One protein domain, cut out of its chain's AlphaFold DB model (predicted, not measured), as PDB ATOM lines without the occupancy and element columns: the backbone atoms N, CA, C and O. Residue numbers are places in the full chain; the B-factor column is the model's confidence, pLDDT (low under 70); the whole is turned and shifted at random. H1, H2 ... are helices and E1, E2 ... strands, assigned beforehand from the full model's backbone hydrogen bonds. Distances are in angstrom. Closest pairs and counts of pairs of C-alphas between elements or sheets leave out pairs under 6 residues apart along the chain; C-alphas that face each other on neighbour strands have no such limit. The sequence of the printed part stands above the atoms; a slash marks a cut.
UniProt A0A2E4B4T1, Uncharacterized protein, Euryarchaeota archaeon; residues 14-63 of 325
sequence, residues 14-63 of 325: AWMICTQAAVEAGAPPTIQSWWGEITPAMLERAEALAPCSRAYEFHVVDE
ATOM      1  N   ALA A  14      44.785  12.848 -25.263       91.50
ATOM      2  CA  ALA A  14      43.695  12.103 -25.859       91.50
ATOM      3  C   ALA A  14      43.821  10.603 -25.582       91.50
ATOM      4  O   ALA A  14      44.911  10.053 -25.428       91.50
ATOM      5  N   TRP A  15      42.680   9.928 -25.565       91.19
ATOM      6  CA  TRP A  15      42.599   8.478 -25.607       91.19
ATOM      7  C   TRP A  15      42.564   8.005 -27.050       91.19
ATOM      8  O   TRP A  15      41.776   8.503 -27.855       91.19
ATOM      9  N   MET A  16      43.393   7.015 -27.358       90.88
ATOM     10  CA  MET A  16      43.314   6.272 -28.603       90.88
ATOM     11  C   MET A  16      42.582   4.962 -28.340       90.88
ATOM     12  O   MET A  16      43.042   4.130 -27.553       90.88
ATOM     13  N   ILE A  17      41.420   4.813 -28.972       92.88
ATOM     14  CA  ILE A  17      40.451   3.768 -28.659       92.88
ATOM     15  C   ILE A  17      40.146   2.968 -29.914       92.88
ATOM     16  O   ILE A  17      39.682   3.499 -30.926       92.88
ATOM     17  N   CYS A  18      40.338   1.665 -29.802       93.31
ATOM     18  CA  CYS A  18      39.932   0.684 -30.781       93.31
ATOM     19  C   CYS A  18      38.984  -0.312 -30.104       93.31
ATOM     20  O   CYS A  18      39.380  -1.063 -29.213       93.31
ATOM     21  N   THR A  19      37.705  -0.293 -30.484       93.25
ATOM     22  CA  THR A  19      36.684  -1.180 -29.902       93.25
ATOM     23  C   THR A  19      36.605  -2.500 -30.661       93.25
ATOM     24  O   THR A  19      36.991  -2.581 -31.823       93.25
ATOM     25  N   GLN A  20      36.035  -3.536 -30.044       91.62
ATOM     26  CA  GLN A  20      35.823  -4.821 -30.720       91.62
ATOM     27  C   GLN A  20      34.977  -4.676 -32.000       91.62
ATOM     28  O   GLN A  20      35.280  -5.295 -33.013       91.62
ATOM     29  N   ALA A  21      33.980  -3.785 -31.988       91.44
ATOM     30  CA  ALA A  21      33.189  -3.466 -33.175       91.44
ATOM     31  C   ALA A  21      34.029  -2.789 -34.275       91.44
ATOM     32  O   ALA A  21      33.831  -3.067 -35.455       91.44
ATOM     33  N   ALA A  22      34.984  -1.927 -33.905       89.06
ATOM     34  CA  ALA A  22      35.907  -1.308 -34.857       89.06
ATOM     35  C   ALA A  22      36.861  -2.337 -35.484       89.06
ATOM     36  O   ALA A  22      37.137  -2.253 -36.677       89.06
ATOM     37  N   VAL A  23      37.305  -3.333 -34.711       89.69
ATOM     38  CA  VAL A  23      38.109  -4.462 -35.213       89.69
ATOM     39  C   VAL A  23      37.320  -5.283 -36.229       89.69
ATOM     40  O   VAL A  23      37.797  -5.532 -37.331       89.69
ATOM     41  N   GLU A  24      36.087  -5.663 -35.890       89.81
ATOM     42  CA  GLU A  24      35.215  -6.451 -36.773       89.81
ATOM     43  C   GLU A  24      34.848  -5.701 -38.062       89.81
ATOM     44  O   GLU A  24      34.687  -6.320 -39.115       89.81
ATOM     45  N   ALA A  25      34.757  -4.371 -37.999       89.50
ATOM     46  CA  ALA A  25      34.482  -3.508 -39.144       89.50
ATOM     47  C   ALA A  25      35.736  -3.095 -39.943       89.50
ATOM     48  O   ALA A  25      35.594  -2.431 -40.969       89.50
ATOM     49  N   GLY A  26      36.951  -3.432 -39.486       87.12
ATOM     50  CA  GLY A  26      38.201  -2.944 -40.083       87.12
ATOM     51  C   GLY A  26      38.341  -1.414 -40.048       87.12
ATOM     52  O   GLY A  26      38.957  -0.825 -40.934       87.12
ATOM     53  N   ALA A  27      37.729  -0.761 -39.058       88.94
ATOM     54  CA  ALA A  27      37.714   0.690 -38.916       88.94
ATOM     55  C   ALA A  27      39.042   1.218 -38.329       88.94
ATOM     56  O   ALA A  27      39.750   0.480 -37.641       88.94
ATOM     57  N   PRO A  28      39.409   2.489 -38.570       89.38
ATOM     58  CA  PRO A  28      40.547   3.110 -37.896       89.38
ATOM     59  C   PRO A  28      40.264   3.324 -36.397       89.38
ATOM     60  O   PRO A  28      39.095   3.403 -35.994       89.38
ATOM     61  N   PRO A  29      41.309   3.451 -35.559       91.25
ATOM     62  CA  PRO A  29      41.131   3.819 -34.163       91.25
ATOM     63  C   PRO A  29      40.521   5.216 -34.039       91.25
ATOM     64  O   PRO A  29      40.832   6.140 -34.790       91.25
ATOM     65  N   THR A  30      39.651   5.375 -33.048       91.94
ATOM     66  CA  THR A  30      39.041   6.661 -32.710       91.94
ATOM     67  C   THR A  30      39.899   7.400 -31.691       91.94
ATOM     68  O   THR A  30      40.395   6.791 -30.743       91.94
ATOM     69  N   ILE A  31      40.062   8.711 -31.871       91.88
ATOM     70  CA  ILE A  31      40.749   9.575 -30.909       91.88
ATOM     71  C   ILE A  31      39.703  10.379 -30.149       91.88
ATOM     72  O   ILE A  31      38.914  11.114 -30.744       91.88
ATOM     73  N   GLN A  32      39.717  10.254 -28.827       92.25
ATOM     74  CA  GLN A  32      38.848  11.004 -27.936       92.25
ATOM     75  C   GLN A  32      39.690  11.948 -27.080       92.25
ATOM     76  O   GLN A  32      40.474  11.505 -26.244       92.25
ATOM     77  N   SER A  33      39.529  13.259 -27.265       90.88
ATOM     78  CA  SER A  33      40.224  14.254 -26.443       90.88
ATOM     79  C   SER A  33      39.811  14.133 -24.976       90.88
ATOM     80  O   SER A  33      38.613  14.108 -24.678       90.88
ATOM     81  N   TRP A  34      40.780  14.139 -24.062       87.56
ATOM     82  CA  TRP A  34      40.510  14.319 -22.636       87.56
ATOM     83  C   TRP A  34      40.625  15.798 -22.263       87.56
ATOM     84  O   TRP A  34      39.663  16.392 -21.778       87.56
ATOM     85  N   TRP A  35      41.783  16.412 -22.517       87.56
ATOM     86  CA  TRP A  35      42.001  17.848 -22.336       87.56
ATOM     87  C   TRP A  35      42.951  18.395 -23.403       87.56
ATOM     88  O   TRP A  35      43.808  17.676 -23.913       87.56
ATOM     89  N   GLY A  36      42.817  19.683 -23.710       86.25
ATOM     90  CA  GLY A  36      43.557  20.314 -24.804       86.25
ATOM     91  C   GLY A  36      42.965  19.977 -26.174       86.25
ATOM     92  O   GLY A  36      41.778  19.672 -26.287       86.25
ATOM     93  N   GLU A  37      43.793  20.061 -27.207       89.69
ATOM     94  CA  GLU A  37      43.410  19.858 -28.606       89.69
ATOM     95  C   GLU A  37      44.015  18.567 -29.167       89.69
ATOM     96  O   GLU A  37      45.082  18.127 -28.748       89.69
ATOM     97  N   ILE A  38      43.340  17.946 -30.138       88.56
ATOM     98  CA  ILE A  38      43.905  16.801 -30.861       88.56
ATOM     99  C   ILE A  38      44.972  17.335 -31.816       88.56
ATOM    100  O   ILE A  38      44.659  18.087 -32.741       88.56
ATOM    101  N   THR A  39      46.227  16.950 -31.595       88.56
ATOM    102  CA  THR A  39      47.348  17.429 -32.406       88.56
ATOM    103  C   THR A  39      47.536  16.605 -33.684       88.56
ATOM    104  O   THR A  39      47.128  15.441 -33.740       88.56
ATOM    105  N   PRO A  40      48.185  17.167 -34.725       88.44
ATOM    106  CA  PRO A  40      48.487  16.429 -35.953       88.44
ATOM    107  C   PRO A  40      49.281  15.138 -35.708       88.44
ATOM    108  O   PRO A  40      48.996  14.124 -36.333       88.44
ATOM    109  N   ALA A  41      50.201  15.147 -34.739       83.19
ATOM    110  CA  ALA A  41      50.981  13.968 -34.361       83.19
ATOM    111  C   ALA A  41      50.104  12.833 -33.795       83.19
ATOM    112  O   ALA A  41      50.369  11.654 -34.033       83.19
ATOM    113  N   MET A  42      49.028  13.167 -33.069       87.38
ATOM    114  CA  MET A  42      48.071  12.167 -32.579       87.38
ATOM    115  C   MET A  42      47.291  11.526 -33.731       87.38
ATOM    116  O   MET A  42      47.066  10.316 -33.706       87.38
ATOM    117  N   LEU A  43      46.902  12.319 -34.734       88.44
ATOM    118  CA  LEU A  43      46.188  11.844 -35.925       88.44
ATOM    119  C   LEU A  43      47.071  10.942 -36.794       88.44
ATOM    120  O   LEU A  43      46.651   9.840 -37.132       88.44
ATOM    121  N   GLU A  44      48.307  11.359 -37.076       87.19
ATOM    122  CA  GLU A  44      49.286  10.561 -37.831       87.19
ATOM    123  C   GLU A  44      49.519   9.191 -37.174       87.19
ATOM    124  O   GLU A  44      49.543   8.152 -37.833       87.19
ATOM    125  N   ARG A  45      49.580   9.159 -35.839       83.94
ATOM    126  CA  ARG A  45      49.694   7.913 -35.079       83.94
ATOM    127  C   ARG A  45      48.446   7.031 -35.177       83.94
ATOM    128  O   ARG A  45      48.584   5.810 -35.213       83.94
ATOM    129  N   ALA A  46      47.242   7.608 -35.202       87.25
ATOM    130  CA  ALA A  46      46.016   6.840 -35.437       87.25
ATOM    131  C   ALA A  46      45.985   6.238 -36.845       87.25
ATOM    132  O   ALA A  46      45.567   5.092 -37.001       87.25
ATOM    133  N   GLU A  47      46.455   6.979 -37.848       86.94
ATOM    134  CA  GLU A  47      46.580   6.484 -39.221       86.94
ATOM    135  C   GLU A  47      47.574   5.320 -39.307       86.94
ATOM    136  O   GLU A  47      47.248   4.288 -39.888       86.94
ATOM    137  N   ALA A  48      48.729   5.425 -38.642       84.62
ATOM    138  CA  ALA A  48      49.726   4.351 -38.580       84.62
ATOM    139  C   ALA A  48      49.226   3.074 -37.871       84.62
ATOM    140  O   ALA A  48      49.799   1.997 -38.034       84.62
ATOM    141  N   LEU A  49      48.163   3.187 -37.071       86.00
ATOM    142  CA  LEU A  49      47.540   2.086 -36.335       86.00
ATOM    143  C   LEU A  49      46.254   1.565 -36.988       86.00
ATOM    144  O   LEU A  49      45.623   0.652 -36.446       86.00
ATOM    145  N   ALA A  50      45.849   2.135 -38.123       85.19
ATOM    146  CA  ALA A  50      44.710   1.666 -38.892       85.19
ATOM    147  C   ALA A  50      45.125   0.538 -39.865       85.19
ATOM    148  O   ALA A  50      46.185   0.626 -40.482       85.19
ATOM    149  N   PRO A  51      44.278  -0.487 -40.081       90.12
ATOM    150  CA  PRO A  51      42.998  -0.729 -39.421       90.12
ATOM    151  C   PRO A  51      43.159  -1.342 -38.020       90.12
ATOM    152  O   PRO A  51      44.148  -2.001 -37.702       90.12
ATOM    153  N   CYS A  52      42.125  -1.177 -37.198       89.69
ATOM    154  CA  CYS A  52      42.002  -1.819 -35.897       89.69
ATOM    155  C   CYS A  52      42.207  -3.342 -35.968       89.69
ATOM    156  O   CYS A  52      41.354  -4.070 -36.467       89.69
ATOM    157  N   SER A  53      43.316  -3.835 -35.415       85.94
ATOM    158  CA  SER A  53      43.658  -5.267 -35.414       85.94
ATOM    159  C   SER A  53      43.141  -6.024 -34.188       85.94
ATOM    160  O   SER A  53      42.910  -7.232 -34.231       85.94
ATOM    161  N   ARG A  54      42.962  -5.312 -33.072       86.12
ATOM    162  CA  ARG A  54      42.492  -5.830 -31.783       86.12
ATOM    163  C   ARG A  54      41.948  -4.697 -30.927       86.12
ATOM    164  O   ARG A  54      42.332  -3.549 -31.122       86.12
ATOM    165  N   ALA A  55      41.110  -5.027 -29.949       89.44
ATOM    166  CA  ALA A  55      40.598  -4.026 -29.028       89.44
ATOM    167  C   ALA A  55      41.718  -3.503 -28.110       89.44
ATOM    168  O   ALA A  55      42.453  -4.291 -27.505       89.44
ATOM    169  N   TYR A  56      41.849  -2.183 -28.011       90.12
ATOM    170  CA  TYR A  56      42.791  -1.514 -27.119       90.12
ATOM    171  C   TYR A  56      42.305  -0.115 -26.749       90.12
ATOM    172  O   TYR A  56      41.552   0.524 -27.481       90.12
ATOM    173  N   GLU A  57      42.799   0.367 -25.619       90.00
ATOM    174  CA  GLU A  57      42.619   1.733 -25.154       90.00
ATOM    175  C   GLU A  57      43.921   2.155 -24.478       90.00
ATOM    176  O   GLU A  57      44.367   1.521 -23.518       90.00
ATOM    177  N   PHE A  58      44.580   3.179 -25.016       87.50
ATOM    178  CA  PHE A  58      45.779   3.743 -24.405       87.50
ATOM    179  C   PHE A  58      45.813   5.259 -24.538       87.50
ATOM    180  O   PHE A  58      45.189   5.861 -25.413       87.50
ATOM    181  N   HIS A  59      46.550   5.874 -23.624       86.38
ATOM    182  CA  HIS A  59      46.633   7.315 -23.486       86.38
ATOM    183  C   HIS A  59      47.754   7.879 -24.368       86.38
ATOM    184  O   HIS A  59      48.863   7.339 -24.381       86.38
ATOM    185  N   VAL A  60      47.483   8.973 -25.077       86.62
ATOM    186  CA  VAL A  60      48.432   9.671 -25.953       86.62
ATOM    187  C   VAL A  60      48.533  11.123 -25.514       86.62
ATOM    188  O   VAL A  60      47.527  11.790 -25.280       86.62
ATOM    189  N   VAL A  61      49.762  11.608 -25.374       83.75
ATOM    190  CA  VAL A  61      50.069  12.964 -24.909       83.75
ATOM    191  C   VAL A  61      51.154  13.575 -25.768       83.75
ATOM    192  O   VAL A  61      52.026  12.861 -26.261       83.75
ATOM    193  N   ASP A  62      51.134  14.899 -25.879       79.50
ATOM    194  CA  ASP A  62      52.299  15.626 -26.372       79.50
ATOM    195  C   ASP A  62      53.387  15.607 -25.298       79.50
ATOM    196  O   ASP A  62      53.165  16.026 -24.156       79.50
ATOM    197  N   GLU A  63      54.569  15.117 -25.655       74.12
ATOM    198  CA  GLU A  63      55.675  14.985 -24.716       74.12
ATOM    199  C   GLU A  63      56.306  16.354 -24.408       74.12
ATOM    200  O   GLU A  63      56.851  17.011 -25.299       74.12
TER     201      GLU A  63
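This is residues 14 to 63 of the 325 residues of an uncharacterized protein of Euryarchaeota archaeon (UniProt A0A2E4B4T1). A small sheet of three strands has one helix, H2, packed over one face and running along the strands, while the other face is bare. A short helix, H1, sits beyond one end of the sheet, just after E1. The 50 printed residues hold E1, H1, E2, H2 and E3 in that order; the sheet runs E2, E1, E3, all antiparallel, and the class is mixed, helices and strands. The whole is compact, with a radius of gyration of the C-alphas of 10.5 A, yet elongated, spanning 30 by 17 by 13 A.

Find C-alpha 14 at (43.695, 12.103, -25.859); there E1 begins and runs to residue 18, 13.0 A. H1 follows at residues 20 to 24. E2 takes residues 30 to 35, 15.5 A. At C-alpha 40, (48.487, 16.429, -35.953), H2 begins, and it runs to residue 48, 12.4 A. E3, residues 56 to 61, covers 16.4 A and ends at (50.069, 12.964, -24.909).

Look first at inner strand E1: N 16 and O 58 of E3 are 2.9 A apart, within hydrogen-bond range, and N 15 and O 32 of E2 are 2.8 A apart. H2 is on the sheet at a height of 9.4 A, over E1 and only just not over E2, on which 2 of its 9 C-alphas fall. It runs along the strands, at 13 degrees to E1 on the local plane. The closest C-alphas of H2 and E3 are those of Met 42 and Val 60, 7.1 A apart. E2, H2 and E3 form a split strand-helix-strand unit, two strands running the same way with E1 between them, and its crossover is left-handed. H1 is not on the sheet and is apart from H2 and E3. In H1 and H2 every O i to N i+4 pair is within hydrogen-bond range.

The two C-alphas farthest apart are those of Glu 24 and Glu 63, at 32.0 A. The printed part has no cut and no long link; H2 to E3 is short, the others tight. Mean pLDDT of the printed part is 88.3, and no printed residue is under 70.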